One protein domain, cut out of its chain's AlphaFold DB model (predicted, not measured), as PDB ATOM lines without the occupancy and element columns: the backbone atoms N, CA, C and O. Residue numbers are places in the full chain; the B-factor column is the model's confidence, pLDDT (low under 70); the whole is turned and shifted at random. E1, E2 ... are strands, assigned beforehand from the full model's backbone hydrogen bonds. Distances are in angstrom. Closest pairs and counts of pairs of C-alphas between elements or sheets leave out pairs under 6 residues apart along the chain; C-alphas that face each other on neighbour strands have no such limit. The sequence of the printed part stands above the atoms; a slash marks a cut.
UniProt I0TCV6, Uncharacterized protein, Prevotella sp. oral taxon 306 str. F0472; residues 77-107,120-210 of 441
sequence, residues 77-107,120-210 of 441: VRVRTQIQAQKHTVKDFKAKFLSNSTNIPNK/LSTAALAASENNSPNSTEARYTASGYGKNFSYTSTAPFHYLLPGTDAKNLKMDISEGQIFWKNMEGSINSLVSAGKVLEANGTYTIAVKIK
ATOM      1  N   VAL A  77     192.060 138.211 124.680       98.38
ATOM      2  CA  VAL A  77     191.144 139.313 124.382       98.38
ATOM      3  C   VAL A  77     189.710 138.810 124.516       98.38
ATOM      4  O   VAL A  77     189.418 137.665 124.176       98.38
ATOM      5  N   ARG A  78     188.796 139.674 124.972       98.19
ATOM      6  CA  ARG A  78     187.359 139.376 124.955       98.19
ATOM      7  C   ARG A  78     186.607 140.218 123.931       98.19
ATOM      8  O   ARG A  78     186.818 141.430 123.823       98.19
ATOM      9  N   VAL A  79     185.692 139.577 123.217       98.38
ATOM     10  CA  VAL A  79     184.850 140.175 122.175       98.38
ATOM     11  C   VAL A  79     183.405 139.773 122.418       98.38
ATOM     12  O   VAL A  79     183.135 138.638 122.781       98.38
ATOM     13  N   ARG A  80     182.459 140.680 122.205       98.19
ATOM     14  CA  ARG A  80     181.029 140.346 122.166       98.19
ATOM     15  C   ARG A  80     180.350 141.037 120.997       98.19
ATOM     16  O   ARG A  80     180.822 142.082 120.542       98.19
ATOM     17  N   THR A  81     179.222 140.507 120.554       98.06
ATOM     18  CA  THR A  81     178.349 141.190 119.595       98.06
ATOM     19  C   THR A  81     177.237 141.936 120.321       98.06
ATOM     20  O   THR A  81     176.716 141.474 121.338       98.06
ATOM     21  N   GLN A  82     176.842 143.079 119.773       97.31
ATOM     22  CA  GLN A  82     175.657 143.807 120.200       97.31
ATOM     23  C   GLN A  82     174.825 144.152 118.970       97.31
ATOM     24  O   GLN A  82     175.249 144.954 118.137       97.31
ATOM     25  N   ILE A  83     173.638 143.562 118.863       95.44
ATOM     26  CA  ILE A  83     172.650 143.972 117.869       95.44
ATOM     27  C   ILE A  83     172.122 145.343 118.284       95.44
ATOM     28  O   ILE A  83     171.754 145.545 119.441       95.44
ATOM     29  N   GLN A  84     172.102 146.280 117.339       95.69
ATOM     30  CA  GLN A  84     171.570 147.622 117.530       95.69
ATOM     31  C   GLN A  84     170.516 147.926 116.469       95.69
ATOM     32  O   GLN A  84     170.745 147.725 115.273       95.69
ATOM     33  N   ALA A  85     169.381 148.471 116.891       94.38
ATOM     34  CA  ALA A  85     168.238 148.714 116.026       94.38
ATOM     35  C   ALA A  85     167.591 150.081 116.264       94.38
ATOM     36  O   ALA A  85     167.623 150.627 117.368       94.38
ATOM     37  N   GLN A  86     166.961 150.621 115.216       94.69
ATOM     38  CA  GLN A  86     166.143 151.838 115.298       94.69
ATOM     39  C   GLN A  86     164.692 151.552 115.734       94.69
ATOM     40  O   GLN A  86     163.992 152.464 116.165       94.69
ATOM     41  N   LYS A  87     164.244 150.292 115.661       92.75
ATOM     42  CA  LYS A  87     162.928 149.815 116.115       92.75
ATOM     43  C   LYS A  87     163.100 148.802 117.244       92.75
ATOM     44  O   LYS A  87     164.067 148.044 117.233       92.75
ATOM     45  N   HIS A  88     162.138 148.761 118.168       90.75
ATOM     46  CA  HIS A  88     162.090 147.733 119.201       90.75
ATOM     47  C   HIS A  88     162.074 146.329 118.585       90.75
ATOM     48  O   HIS A  88     161.371 146.065 117.597       90.75
ATOM     49  N   THR A  89     162.848 145.446 119.200       85.12
ATOM     50  CA  THR A  89     162.862 144.008 118.948       85.12
ATOM     51  C   THR A  89     161.741 143.351 119.753       85.12
ATOM     52  O   THR A  89     161.252 143.917 120.735       85.12
ATOM     53  N   VAL A  90     161.260 142.200 119.291       83.88
ATOM     54  CA  VAL A  90     160.073 141.549 119.882       83.88
ATOM     55  C   VAL A  90     160.360 140.158 120.439       83.88
ATOM     56  O   VAL A  90     159.504 139.594 121.113       83.88
ATOM     57  N   LYS A  91     161.558 139.624 120.189       89.06
ATOM     58  CA  LYS A  91     162.035 138.329 120.679       89.06
ATOM     59  C   LYS A  91     163.538 138.382 120.927       89.06
ATOM     60  O   LYS A  91     164.228 139.237 120.365       89.06
ATOM     61  N   ASP A  92     164.011 137.450 121.742       94.00
ATOM     62  CA  ASP A  92     165.432 137.173 121.920       94.00
ATOM     63  C   ASP A  92     166.069 136.752 120.589       94.00
ATOM     64  O   ASP A  92     165.397 136.238 119.690       94.00
ATOM     65  N   PHE A  93     167.380 136.955 120.473       95.31
ATOM     66  CA  PHE A  93     168.156 136.473 119.339       95.31
ATOM     67  C   PHE A  93     168.877 135.187 119.711       95.31
ATOM     68  O   PHE A  93     169.559 135.125 120.738       95.31
ATOM     69  N   LYS A  94     168.785 134.187 118.832       97.19
ATOM     70  CA  LYS A  94     169.638 132.999 118.886       97.19
ATOM     71  C   LYS A  94     170.619 133.023 117.739       97.19
ATOM     72  O   LYS A  94     170.241 133.241 116.586       97.19
ATOM     73  N   ALA A  95     171.885 132.815 118.069       97.69
ATOM     74  CA  ALA A  95     172.955 132.888 117.096       97.69
ATOM     75  C   ALA A  95     174.163 132.051 117.505       97.69
ATOM     76  O   ALA A  95     174.322 131.654 118.664       97.69
ATOM     77  N   LYS A  96     175.053 131.834 116.540       98.38
ATOM     78  CA  LYS A  96     176.389 131.284 116.741       98.38
ATOM     79  C   LYS A  96     177.456 132.306 116.368       98.38
ATOM     80  O   LYS A  96     177.297 133.045 115.396       98.38
ATOM     81  N   PHE A  97     178.534 132.337 117.141       98.44
ATOM     82  CA  PHE A  97     179.740 133.117 116.869       98.44
ATOM     83  C   PHE A  97     180.851 132.176 116.417       98.44
ATOM     84  O   PHE A  97     181.025 131.100 116.989       98.44
ATOM     85  N   LEU A  98     181.554 132.550 115.352       98.06
ATOM     86  CA  LEU A  98     182.539 131.702 114.688       98.06
ATOM     87  C   LEU A  98     183.395 132.526 113.725       98.06
ATOM     88  O   LEU A  98     183.218 133.741 113.605       98.06
ATOM     89  N   SER A  99     184.319 131.878 113.021       97.50
ATOM     90  CA  SER A  99     185.113 132.531 111.980       97.50
ATOM     91  C   SER A  99     184.645 132.193 110.565       97.50
ATOM     92  O   SER A  99     183.976 131.193 110.311       97.50
ATOM     93  N   ASN A 100     185.007 133.062 109.624       96.31
ATOM     94  CA  ASN A 100     184.873 132.844 108.179       96.31
ATOM     95  C   ASN A 100     186.183 132.352 107.529       96.31
ATOM     96  O   ASN A 100     186.256 132.219 106.312       96.31
ATOM     97  N   SER A 101     187.226 132.130 108.330       95.50
ATOM     98  CA  SER A 101     188.551 131.716 107.875       95.50
ATOM     99  C   SER A 101     189.251 130.858 108.926       95.50
ATOM    100  O   SER A 101     188.832 130.804 110.085       95.50
ATOM    101  N   THR A 102     190.351 130.226 108.526       96.94
ATOM    102  CA  THR A 102     191.261 129.478 109.404       96.94
ATOM    103  C   THR A 102     192.346 130.352 110.036       96.94
ATOM    104  O   THR A 102     193.220 129.835 110.717       96.94
ATOM    105  N   ASN A 103     192.309 131.671 109.822       95.94
ATOM    106  CA  ASN A 103     193.348 132.611 110.252       95.94
ATOM    107  C   ASN A 103     193.066 133.196 111.647       95.94
ATOM    108  O   ASN A 103     193.314 134.379 111.891       95.94
ATOM    109  N   ILE A 104     192.501 132.398 112.556       98.19
ATOM    110  CA  ILE A 104     192.318 132.789 113.956       98.19
ATOM    111  C   ILE A 104     193.479 132.201 114.760       98.19
ATOM    112  O   ILE A 104     193.663 130.984 114.720       98.19
ATOM    113  N   PRO A 105     194.279 133.015 115.473       98.50
ATOM    114  CA  PRO A 105     195.322 132.508 116.355       98.50
ATOM    115  C   PRO A 105     194.771 131.472 117.342       98.50
ATOM    116  O   PRO A 105     193.898 131.775 118.155       98.50
ATOM    117  N   ASN A 106     195.300 130.252 117.257       97.88
ATOM    118  CA  ASN A 106     194.973 129.145 118.157       97.88
ATOM    119  C   ASN A 106     196.019 128.998 119.273       97.88
ATOM    120  O   ASN A 106     195.729 128.485 120.352       97.88
ATOM    121  N   LYS A 107     197.240 129.482 119.023       98.44
ATOM    122  CA  LYS A 107     198.324 129.536 120.002       98.44
ATOM    123  C   LYS A 107     199.216 130.745 119.740       98.44
ATOM    124  O   LYS A 107     199.532 131.047 118.585       98.44
ATOM    125  N   LEU A 120     201.836 131.488 116.906       98.00
ATOM    126  CA  LEU A 120     202.517 130.212 116.659       98.00
ATOM    127  C   LEU A 120     201.705 129.302 115.736       98.00
ATOM    128  O   LEU A 120     202.267 128.578 114.921       98.00
ATOM    129  N   SER A 121     200.378 129.324 115.865       98.25
ATOM    130  CA  SER A 121     199.481 128.550 115.010       98.25
ATOM    131  C   SER A 121     198.125 129.228 114.858       98.25
ATOM    132  O   SER A 121     197.703 130.024 115.703       98.25
ATOM    133  N   THR A 122     197.432 128.901 113.768       98.62
ATOM    134  CA  THR A 122     196.081 129.385 113.469       98.62
ATOM    135  C   THR A 122     195.145 128.219 113.159       98.62
ATOM    136  O   THR A 122     195.592 127.148 112.750       98.62
ATOM    137  N   ALA A 123     193.853 128.411 113.409       98.06
ATOM    138  CA  ALA A 123     192.791 127.473 113.064       98.06
ATOM    139  C   ALA A 123     191.474 128.226 112.815       98.06
ATOM    140  O   ALA A 123     191.368 129.426 113.067       98.06
ATOM    141  N   ALA A 124     190.448 127.531 112.317       97.81
ATOM    142  CA  ALA A 124     189.097 128.085 112.316       97.81
ATOM    143  C   ALA A 124     188.536 128.114 113.745       97.81
ATOM    144  O   ALA A 124     188.739 127.180 114.520       97.81
ATOM    145  N   LEU A 125     187.801 129.173 114.081       97.69
ATOM    146  CA  LEU A 125     187.060 129.258 115.332       97.69
ATOM    147  C   LEU A 125     185.771 128.445 115.202       97.69
ATOM    148  O   LEU A 125     184.916 128.754 114.366       97.69
ATOM    149  N   ALA A 126     185.632 127.421 116.042       96.00
ATOM    150  CA  ALA A 126     184.427 126.605 116.112       96.00
ATOM    151  C   ALA A 126     183.208 127.429 116.559       96.00
ATOM    152  O   ALA A 126     183.331 128.397 117.307       96.00
ATOM    153  N   ALA A 127     182.021 127.011 116.117       97.56
ATOM    154  CA  ALA A 127     180.773 127.669 116.472       97.56
ATOM    155  C   ALA A 127     180.471 127.567 117.972       97.56
ATOM    156  O   ALA A 127     180.286 126.474 118.506       97.56
ATOM    157  N   SER A 128     180.340 128.715 118.631       97.50
ATOM    158  CA  SER A 128     179.903 128.838 120.022       97.50
ATOM    159  C   SER A 128     178.567 129.576 120.111       97.50
ATOM    160  O   SER A 128     178.168 130.295 119.196       97.50
ATOM    161  N   GLU A 129     177.828 129.370 121.200       98.25
ATOM    162  CA  GLU A 129     176.558 130.063 121.426       98.25
ATOM    163  C   GLU A 129     176.744 131.576 121.585       98.25
ATOM    164  O   GLU A 129     177.618 132.033 122.313       98.25
ATOM    165  N   ASN A 130     175.892 132.353 120.919       97.88
ATOM    166  CA  ASN A 130     175.945 133.810 120.906       97.88
ATOM    167  C   ASN A 130     174.547 134.427 121.057       97.88
ATOM    168  O   ASN A 130     174.203 135.401 120.386       97.88
ATOM    169  N   ASN A 131     173.721 133.814 121.903       98.00
ATOM    170  CA  ASN A 131     172.361 134.272 122.156       98.00
ATOM    171  C   ASN A 131     172.379 135.621 122.887       98.00
ATOM    172  O   ASN A 131     173.273 135.894 123.692       98.00
ATOM    173  N   SER A 132     171.379 136.459 122.631       96.50
ATOM    174  CA  SER A 132     171.235 137.745 123.308       96.50
ATOM    175  C   SER A 132     169.767 138.060 123.612       96.50
ATOM    176  O   SER A 132     168.889 137.761 122.800       96.50
ATOM    177  N   PRO A 133     169.476 138.665 124.778       95.81
ATOM    178  CA  PRO A 133     168.105 138.887 125.223       95.81
ATOM    179  C   PRO A 133     167.427 139.987 124.408       95.81
ATOM    180  O   PRO A 133     168.092 140.857 123.835       95.81
ATOM    181  N   ASN A 134     166.101 139.997 124.397       93.69
ATOM    182  CA  ASN A 134     165.328 141.089 123.832       93.69
ATOM    183  C   ASN A 134     165.676 142.420 124.524       93.69
ATOM    184  O   ASN A 134     165.906 142.475 125.733       93.69
ATOM    185  N   SER A 135     165.699 143.508 123.754       93.44
ATOM    186  CA  SER A 135     165.945 144.848 124.290       93.44
ATOM    187  C   SER A 135     164.860 145.238 125.301       93.44
ATOM    188  O   SER A 135     163.671 145.159 124.995       93.44
ATOM    189  N   THR A 136     165.265 145.752 126.463       93.81
ATOM    190  CA  THR A 136     164.359 146.262 127.513       93.81
ATOM    191  C   THR A 136     164.049 147.755 127.379       93.81
ATOM    192  O   THR A 136     163.219 148.291 128.109       93.81
ATOM    193  N   GLU A 137     164.706 148.431 126.437       94.69
ATOM    194  CA  GLU A 137     164.532 149.857 126.164       94.69
ATOM    195  C   GLU A 137     163.087 150.254 125.844       94.69
ATOM    196  O   GLU A 137     162.351 149.548 125.144       94.69
ATOM    197  N   ALA A 138     162.698 151.451 126.290       93.88
ATOM    198  CA  ALA A 138     161.345 151.959 126.112       93.88
ATOM    199  C   ALA A 138     160.937 152.026 124.627       93.88
ATOM    200  O   ALA A 138     161.635 152.567 123.754       93.88
ATOM    201  N   ARG A 139     159.754 151.486 124.326       91.38
ATOM    202  CA  ARG A 139     159.186 151.502 122.974       91.38
ATOM    203  C   ARG A 139     159.011 152.946 122.478       91.38
ATOM    204  O   ARG A 139     158.582 153.826 123.218       91.38
ATOM    205  N   TYR A 140     159.329 153.162 121.204       91.62
ATOM    206  CA  TYR A 140     159.411 154.444 120.498       91.62
ATOM    207  C   TYR A 140     160.477 155.423 121.024       91.62
ATOM    208  O   TYR A 140     161.383 155.796 120.272       91.62
ATOM    209  N   THR A 141     160.413 155.821 122.295       94.62
ATOM    210  CA  THR A 141     161.189 156.949 122.843       94.62
ATOM    211  C   THR A 141     162.687 156.685 122.934       94.62
ATOM    212  O   THR A 141     163.455 157.596 122.635       94.62
ATOM    213  N   ALA A 142     163.125 155.458 123.240       95.50
ATOM    214  CA  ALA A 142     164.553 155.142 123.357       95.50
ATOM    215  C   ALA A 142     165.329 155.446 122.064       95.50
ATOM    216  O   ALA A 142     166.407 156.037 122.081       95.50
ATOM    217  N   SER A 143     164.742 155.106 120.912       95.00
ATOM    218  CA  SER A 143     165.303 155.412 119.585       95.00
ATOM    219  C   SER A 143     165.047 156.843 119.105       95.00
ATOM    220  O   SER A 143     165.424 157.183 117.984       95.00
ATOM    221  N   GLY A 144     164.349 157.673 119.885       95.44
ATOM    222  CA  GLY A 144     163.804 158.936 119.395       95.44
ATOM    223  C   GLY A 144     162.896 158.725 118.181       95.44
ATOM    224  O   GLY A 144     163.071 159.407 117.178       95.44
ATOM    225  N   TYR A 145     161.974 157.758 118.254       93.88
ATOM    226  CA  TYR A 145     160.988 157.431 117.212       93.88
ATOM    227  C   TYR A 145     161.596 156.964 115.879       93.88
ATOM    228  O   TYR A 145     161.121 157.311 114.798       93.88
ATOM    229  N   GLY A 146     162.663 156.162 115.948       94.00
ATOM    230  CA  GLY A 146     163.312 155.576 114.771       94.00
ATOM    231  C   GLY A 146     164.521 156.354 114.258       94.00
ATOM    232  O   GLY A 146     165.062 156.023 113.202       94.00
ATOM    233  N   LYS A 147     164.974 157.375 114.994       94.31
ATOM    234  CA  LYS A 147     166.149 158.182 114.645       94.31
ATOM    235  C   LYS A 147     167.455 157.453 114.965       94.31
ATOM    236  O   LYS A 147     168.311 157.299 114.093       94.31
ATOM    237  N   ASN A 148     167.582 156.941 116.185       95.69
ATOM    238  CA  ASN A 148     168.821 156.417 116.758       95.69
ATOM    239  C   ASN A 148     168.806 154.888 116.893       95.69
ATOM    240  O   ASN A 148     167.754 154.277 117.055       95.69
ATOM    241  N   PHE A 149     169.993 154.278 116.873       96.00
ATOM    242  CA  PHE A 149     170.211 152.841 117.095       96.00
ATOM    243  C   PHE A 149     170.257 152.500 118.590       96.00
ATOM    244  O   PHE A 149     171.284 152.056 119.096       96.00
ATOM    245  N   SER A 150     169.170 152.776 119.306       95.88
ATOM    246  CA  SER A 150     169.158 152.684 120.770       95.88
ATOM    247  C   SER A 150     168.660 151.348 121.309       95.88
ATOM    248  O   SER A 150     168.966 151.018 122.445       95.88
ATOM    249  N   TYR A 151     167.902 150.569 120.529       95.19
ATOM    250  CA  TYR A 151     167.483 149.236 120.967       95.19
ATOM    251  C   TYR A 151     168.675 148.302 120.868       95.19
ATOM    252  O   TYR A 151     169.138 148.026 119.759       95.19
ATOM    253  N   THR A 152     169.181 147.853 122.014       95.69
ATOM    254  CA  THR A 152     170.377 147.015 122.074       95.69
ATOM    255  C   THR A 152     170.058 145.626 122.605       95.69
ATOM    256  O   THR A 152     169.297 145.458 123.554       95.69
ATOM    257  N   SER A 153     170.660 144.617 121.986       95.69
ATOM    258  CA  SER A 153     170.630 143.227 122.435       95.69
ATOM    259  C   SER A 153     172.069 142.727 122.460       95.69
ATOM    260  O   SER A 153     172.751 142.720 121.435       95.69
ATOM    261  N   THR A 154     172.576 142.421 123.655       97.12
ATOM    262  CA  THR A 154     174.008 142.188 123.890       97.12
ATOM    263  C   THR A 154     174.260 140.732 124.246       97.12
ATOM    264  O   THR A 154     173.682 140.233 125.209       97.12
ATOM    265  N   ALA A 155     175.128 140.070 123.486       97.94
ATOM    266  CA  ALA A 155     175.514 138.686 123.734       97.94
ATOM    267  C   ALA A 155     176.636 138.579 124.795       97.94
ATOM    268  O   ALA A 155     177.306 139.583 125.091       97.94
ATOM    269  N   PRO A 156     176.870 137.379 125.362       97.94
ATOM    270  CA  PRO A 156     178.028 137.094 126.205       97.94
ATOM    271  C   PRO A 156     179.374 137.369 125.519       97.94
ATOM    272  O   PRO A 156     179.471 137.542 124.303       97.94
ATOM    273  N   PHE A 157     180.440 137.409 126.321       98.31
ATOM    274  CA  PHE A 157     181.801 137.516 125.803       98.31
ATOM    275  C   PHE A 157     182.315 136.172 125.276       98.31
ATOM    276  O   PHE A 157     182.212 135.152 125.953       98.31
ATOM    277  N   HIS A 158     182.970 136.233 124.124       98.44
ATOM    278  CA  HIS A 158     183.853 135.216 123.563       98.44
ATOM    279  C   HIS A 158     185.304 135.609 123.818       98.44
ATOM    280  O   HIS A 158     185.631 136.798 123.856       98.44
ATOM    281  N   TYR A 159     186.175 134.617 123.967       98.38
ATOM    282  CA  TYR A 159     187.591 134.829 124.244       98.38
ATOM    283  C   TYR A 159     188.433 134.369 123.062       98.38
ATOM    284  O   TYR A 159     188.219 133.290 122.518       98.38
ATOM    285  N   LEU A 160     189.362 135.225 122.658       98.44
ATOM    286  CA  LEU A 160     190.250 135.035 121.518       98.44
ATOM    287  C   LEU A 160     191.681 135.379 121.935       98.44
ATOM    288  O   LEU A 160     191.916 135.929 123.013       98.44
ATOM    289  N   LEU A 161     192.650 135.080 121.079       98.69
ATOM    290  CA  LEU A 161     194.047 135.446 121.303       98.69
ATOM    291  C   LEU A 161     194.416 136.750 120.567       98.69
ATOM    292  O   LEU A 161     193.799 137.084 119.545       98.69
ATOM    293  N   PRO A 162     195.407 137.510 121.075       98.25
ATOM    294  CA  PRO A 162     195.923 138.694 120.394       98.25
ATOM    295  C   PRO A 162     196.433 138.350 118.992       98.25
ATOM    296  O   PRO A 162     196.901 137.241 118.739       98.25
ATOM    297  N   GLY A 163     196.326 139.306 118.071       97.19
ATOM    298  CA  GLY A 163     196.639 139.089 116.654       97.19
ATOM    299  C   GLY A 163     195.444 138.619 115.820       97.19
ATOM    300  O   GLY A 163     195.529 138.603 114.595       97.19
ATOM    301  N   THR A 164     194.306 138.291 116.447       98.00
ATOM    302  CA  THR A 164     193.066 138.003 115.711       98.00
ATOM    303  C   THR A 164     192.621 139.242 114.933       98.00
ATOM    304  O   THR A 164     192.434 140.299 115.529       98.00
ATOM    305  N   ASP A 165     192.408 139.127 113.622       97.00
ATOM    306  CA  ASP A 165     191.781 140.187 112.824       97.00
ATOM    307  C   ASP A 165     190.255 140.035 112.860       97.00
ATOM    308  O   ASP A 165     189.707 139.026 112.411       97.00
ATOM    309  N   ALA A 166     189.555 141.045 113.378       96.38
ATOM    310  CA  ALA A 166     188.107 141.016 113.551       96.38
ATOM    311  C   ALA A 166     187.320 140.797 112.244       96.38
ATOM    312  O   ALA A 166     186.200 140.291 112.303       96.38
ATOM    313  N   LYS A 167     187.887 141.105 111.064       95.62
ATOM    314  CA  LYS A 167     187.229 140.834 109.764       95.62
ATOM    315  C   LYS A 167     186.985 139.343 109.516       95.62
ATOM    316  O   LYS A 167     186.120 138.983 108.713       95.62
ATOM    317  N   ASN A 168     187.746 138.494 110.209       96.62
ATOM    318  CA  ASN A 168     187.649 137.046 110.115       96.62
ATOM    319  C   ASN A 168     186.520 136.470 110.984       96.62
ATOM    320  O   ASN A 168     186.281 135.264 110.955       96.62
ATOM    321  N   LEU A 169     185.846 137.307 111.778       97.69
ATOM    322  CA  LEU A 169     184.751 136.910 112.656       97.69
ATOM    323  C   LEU A 169     183.420 137.031 111.915       97.69
ATOM    324  O   LEU A 169     183.164 138.017 111.217       97.69
ATOM    325  N   LYS A 170     182.560 136.036 112.102       97.19
ATOM    326  CA  LYS A 170     181.221 135.975 111.523       97.19
ATOM    327  C   LYS A 170     180.189 135.576 112.576       97.19
ATOM    328  O   LYS A 170     180.528 135.150 113.683       97.19
ATOM    329  N   MET A 171     178.920 135.722 112.225       97.25
ATOM    330  CA  MET A 171     177.797 135.349 113.081       97.25
ATOM    331  C   MET A 171     176.702 134.707 112.240       97.25
ATOM    332  O   MET A 171     176.325 135.264 111.213       97.25
ATOM    333  N   ASP A 172     176.179 133.577 112.699       97.31
ATOM    334  CA  ASP A 172     175.044 132.899 112.073       97.31
ATOM    335  C   ASP A 172     173.825 133.055 112.992       97.31
ATOM    336  O   ASP A 172     173.869 132.642 114.149       97.31
ATOM    337  N   ILE A 173     172.764 133.702 112.513       96.06
ATOM    338  CA  ILE A 173     171.522 133.963 113.253       96.06
ATOM    339  C   ILE A 173     170.511 132.880 112.887       96.06
ATOM    340  O   ILE A 173     170.233 132.679 111.706       96.06
ATOM    341  N   SER A 174     169.942 132.217 113.893       96.12
ATOM    342  CA  SER A 174     168.909 131.189 113.715       96.12
ATOM    343  C   SER A 174     167.542 131.611 114.250       96.12
ATOM    344  O   SER A 174     166.532 131.031 113.873       96.12
ATOM    345  N   GLU A 175     167.489 132.588 115.158       94.81
ATOM    346  CA  GLU A 175     166.228 133.135 115.656       94.81
ATOM    347  C   GLU A 175     166.375 134.621 115.989       94.81
ATOM    348  O   GLU A 175     167.438 135.091 116.405       94.81
ATOM    349  N   GLY A 176     165.279 135.352 115.834       91.38
ATOM    350  CA  GLY A 176     165.151 136.756 116.182       91.38
ATOM    351  C   GLY A 176     164.053 137.404 115.358       91.38
ATOM    352  O   GLY A 176     163.708 136.919 114.281       91.38
ATOM    353  N   GLN A 177     163.492 138.511 115.839       90.06
ATOM    354  CA  GLN A 177     162.484 139.246 115.080       90.06
ATOM    355  C   GLN A 177     162.646 140.756 115.264       90.06
ATOM    356  O   GLN A 177     162.638 141.289 116.379       90.06
ATOM    357  N   ILE A 178     162.776 141.452 114.137       86.69
ATOM    358  CA  ILE A 178     162.943 142.903 114.046       86.69
ATOM    359  C   ILE A 178     162.192 143.408 112.813       86.69
ATOM    360  O   ILE A 178     162.061 142.690 111.828       86.69
ATOM    361  N   PHE A 179     161.654 144.631 112.863       85.31
ATOM    362  CA  PHE A 179     160.865 145.191 111.750       85.31
ATOM    363  C   PHE A 179     159.724 144.257 111.294       85.31
ATOM    364  O   PHE A 179     159.433 144.163 110.108       85.31
ATOM    365  N   TRP A 180     159.122 143.534 112.251       81.62
ATOM    366  CA  TRP A 180     158.063 142.532 112.049       81.62
ATOM    367  C   TRP A 180     158.465 141.300 111.224       81.62
ATOM    368  O   TRP A 180     157.646 140.410 111.016       81.62
ATOM    369  N   LYS A 181     159.737 141.182 110.835       85.81
ATOM    370  CA  LYS A 181     160.272 140.042 110.090       85.81
ATOM    371  C   LYS A 181     161.165 139.186 110.974       85.81
ATOM    372  O   LYS A 181     161.972 139.705 111.750       85.81
ATOM    373  N   ASN A 182     161.005 137.871 110.851       90.31
ATOM    374  CA  ASN A 182     161.957 136.932 111.427       90.31
ATOM    375  C   ASN A 182     163.318 137.140 110.759       90.31
ATOM    376  O   ASN A 182     163.393 137.446 109.567       90.31
ATOM    377  N   MET A 183     164.380 136.995 111.539       87.50
ATOM    378  CA  MET A 183     165.743 137.034 111.041       87.50
ATOM    379  C   MET A 183     166.380 135.665 111.151       87.50
ATOM    380  O   MET A 183     166.433 135.078 112.228       87.50
ATOM    381  N   GLU A 184     166.919 135.228 110.026       91.38
ATOM    382  CA  GLU A 184     167.728 134.033 109.888       91.38
ATOM    383  C   GLU A 184     168.790 134.311 108.820       91.38
ATOM    384  O   GLU A 184     168.538 135.041 107.856       91.38
ATOM    385  N   GLY A 185     169.988 133.765 109.008       93.25
ATOM    386  CA  GLY A 185     171.061 133.816 108.020       93.25
ATOM    387  C   GLY A 185     172.415 134.216 108.594       93.25
ATOM    388  O   GLY A 185     172.590 134.417 109.794       93.25
ATOM    389  N   SER A 186     173.394 134.335 107.700       94.56
ATOM    390  CA  SER A 186     174.796 134.550 108.054       94.56
ATOM    391  C   SER A 186     175.253 135.981 107.797       94.56
ATOM    392  O   SER A 186     175.168 136.498 106.681       94.56
ATOM    393  N   ILE A 187     175.847 136.596 108.813       94.50
ATOM    394  CA  ILE A 187     176.679 137.790 108.677       94.50
ATOM    395  C   ILE A 187     178.113 137.306 108.470       94.50
ATOM    396  O   ILE A 187     178.862 137.135 109.428       94.50
ATOM    397  N   ASN A 188     178.480 137.064 107.208       93.38
ATOM    398  CA  ASN A 188     179.756 136.440 106.831       93.38
ATOM    399  C   ASN A 188     181.003 137.230 107.247       93.38
ATOM    400  O   ASN A 188     182.076 136.646 107.345       93.38
ATOM    401  N   SER A 189     180.882 138.530 107.507       93.75
ATOM    402  CA  SER A 189     181.928 139.321 108.150       93.75
ATOM    403  C   SER A 189     181.288 140.365 109.055       93.75
ATOM    404  O   SER A 189     180.439 141.143 108.618       93.75
ATOM    405  N   LEU A 190     181.672 140.355 110.331       94.25
ATOM    406  CA  LEU A 190     181.107 141.231 111.357       94.25
ATOM    407  C   LEU A 190     181.642 142.672 111.297       94.25
ATOM    408  O   LEU A 190     181.036 143.570 111.884       94.25
ATOM    409  N   VAL A 191     182.755 142.908 110.598       92.50
ATOM    410  CA  VAL A 191     183.343 144.241 110.395       92.50
ATOM    411  C   VAL A 191     183.817 144.390 108.950       92.50
ATOM    412  O   VAL A 191     184.384 143.467 108.378       92.50
ATOM    413  N   SER A 192     183.603 145.561 108.349       84.25
ATOM    414  CA  SER A 192     184.004 145.828 106.959       84.25
ATOM    415  C   SER A 192     185.484 146.186 106.802       84.25
ATOM    416  O   SER A 192     186.050 145.994 105.730       84.25
ATOM    417  N   ALA A 193     186.114 146.701 107.859       88.94
ATOM    418  CA  ALA A 193     187.534 147.023 107.907       88.94
ATOM    419  C   ALA A 193     188.224 146.161 108.968       88.94
ATOM    420  O   ALA A 193     187.687 145.968 110.062       88.94
ATOM    421  N   GLY A 194     189.411 145.646 108.639       87.00
ATOM    422  CA  GLY A 194     190.202 144.832 109.559       87.00
ATOM    423  C   GLY A 194     190.589 145.605 110.818       87.00
ATOM    424  O   GLY A 194     190.977 146.772 110.754       87.00
ATOM    425  N   LYS A 195     190.501 144.939 111.968       94.75
ATOM    426  CA  LYS A 195     191.004 145.439 113.251       94.75
ATOM    427  C   LYS A 195     191.668 144.280 113.964       94.75
ATOM    428  O   LYS A 195     190.994 143.354 114.413       94.75
ATOM    429  N   VAL A 196     192.988 144.365 114.079       96.81
ATOM    430  CA  VAL A 196     193.763 143.430 114.889       96.81
ATOM    431  C   VAL A 196     193.442 143.683 116.357       96.81
ATOM    432  O   VAL A 196     193.489 144.820 116.838       96.81
ATOM    433  N   LEU A 197     193.054 142.613 117.037       97.75
ATOM    434  CA  LEU A 197     192.709 142.600 118.445       97.75
ATOM    435  C   LEU A 197     193.972 142.481 119.302       97.75
ATOM    436  O   LEU A 197     194.863 141.677 119.017       97.75
ATOM    437  N   GLU A 198     194.030 143.271 120.368       97.38
ATOM    438  CA  GLU A 198     195.193 143.387 121.249       97.38
ATOM    439  C   GLU A 198     194.944 142.671 122.585       97.38
ATOM    440  O   GLU A 198     193.805 142.577 123.058       97.38
ATOM    441  N   ALA A 199     196.015 142.159 123.199       97.25
ATOM    442  CA  ALA A 199     195.949 141.446 124.476       97.25
ATOM    443  C   ALA A 199     195.347 142.337 125.570       97.25
ATOM    444  O   ALA A 199     195.544 143.555 125.575       97.25
ATOM    445  N   ASN A 200     194.606 141.738 126.506       97.38
ATOM    446  CA  ASN A 200     193.859 142.448 127.549       97.38
ATOM    447  C   ASN A 200     192.789 143.426 127.001       97.38
ATOM    448  O   ASN A 200     192.232 144.232 127.751       97.38
ATOM    449  N   GLY A 201     192.487 143.365 125.701       97.81
ATOM    450  CA  GLY A 201     191.470 144.181 125.053       97.81
ATOM    451  C   GLY A 201     190.046 143.712 125.360       97.81
ATOM    452  O   GLY A 201     189.773 142.532 125.592       97.81
ATOM    453  N   THR A 202     189.112 144.661 125.351       98.12
ATOM    454  CA  THR A 202     187.669 144.401 125.429       98.12
ATOM    455  C   THR A 202     186.994 145.072 124.247       98.12
ATOM    456  O   THR A 202     187.002 146.297 124.155       98.12
ATOM    457  N   TYR A 203     186.383 144.282 123.369       98.12
ATOM    458  CA  TYR A 203     185.752 144.788 122.154       98.12
ATOM    459  C   TYR A 203     184.262 144.446 122.128       98.12
ATOM    460  O   TYR A 203     183.835 143.371 122.551       98.12
ATOM    461  N   THR A 204     183.456 145.377 121.625       97.75
ATOM    462  CA  THR A 204     182.048 145.140 121.289       97.75
ATOM    463  C   THR A 204     181.868 145.417 119.806       97.75
ATOM    464  O   THR A 204     182.160 146.520 119.348       97.75
ATOM    465  N   ILE A 205     181.391 144.424 119.061       97.06
ATOM    466  CA  ILE A 205     181.045 144.579 117.651       97.06
ATOM    467  C   ILE A 205     179.571 144.973 117.561       97.06
ATOM    468  O   ILE A 205     178.687 144.183 117.897       97.06
ATOM    469  N   ALA A 206     179.309 146.208 117.133       95.81
ATOM    470  CA  ALA A 206     177.958 146.731 116.963       95.81
ATOM    471  C   ALA A 206     177.377 146.311 115.602       95.81
ATOM    472  O   ALA A 206     177.761 146.842 114.560       95.81
ATOM    473  N   VAL A 207     176.412 145.392 115.620       94.06
ATOM    474  CA  VAL A 207     175.670 144.934 114.439       94.06
ATOM    475  C   VAL A 207     174.436 145.819 114.267       94.06
ATOM    476  O   VAL A 207     173.400 145.603 114.894       94.06
ATOM    477  N   LYS A 208     174.554 146.861 113.438       93.56
ATOM    478  CA  LYS A 208     173.473 147.830 113.195       93.56
ATOM    479  C   LYS A 208     172.502 147.322 112.133       93.56
ATOM    480  O   LYS A 208     172.879 147.186 110.973       93.56
ATOM    481  N   ILE A 209     171.241 147.129 112.511       89.38
ATOM    482  CA  ILE A 209     170.194 146.612 111.623       89.38
ATOM    483  C   ILE A 209     169.274 147.742 111.167       89.38
ATOM    484  O   ILE A 209     168.693 148.463 111.983       89.38
ATOM    485  N   LYS A 210     169.136 147.884 109.848       87.50
ATOM    486  CA  LYS A 210     168.293 148.883 109.182       87.50
ATOM    487  C   LYS A 210     167.209 148.191 108.361       87.50
ATOM    488  O   LYS A 210     167.486 147.125 107.808       87.50
TER     489      LYS A 210
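What this domain is: This is residues 77 to 107 and 120 to 210 of the 441 residues of an uncharacterized protein of Prevotella sp. oral taxon 306 str. F0472 (UniProt I0TCV6). With little regular structure, two sheets lie partly face to face: antiparallel E2 E7 E8 and branched, mixed E1 E5 E6 E9. E3 and E4 pair at one end. The 122 printed residues hold nine strands, E1 to E9, and no named helix; 48 lie in these, all strand. The whole is compact, radius of gyration of the C-alphas 15.0 A, spanning 49 by 25 by 22 A.

How they stand to each other: E1, residues 77 to 85, and E9, residues 202 to 209, are parallel, N 205 and O 80 within hydrogen-bond range at 2.8 A. E2, residues 94 to 99, and E7, residues 169 to 175, are antiparallel, N 172 and O 96 at 3.0 A.

Where its parts are: E1 runs 26.1 A from C-alpha 77 at (191.144, 139.313, 124.382); C-alpha 209 is at (170.194, 146.612, 111.623). E3 is residues 104 to 107, E4 120 to 123, E5 151 to 154, E6 158 to 160, E8 185 to 187.

The domain as a whole: Across the cut, C-alphas 107 and 120 are 5.4 A apart. Links E4 to E5 and E8 to E9 are long. No printed residue is under pLDDT 70.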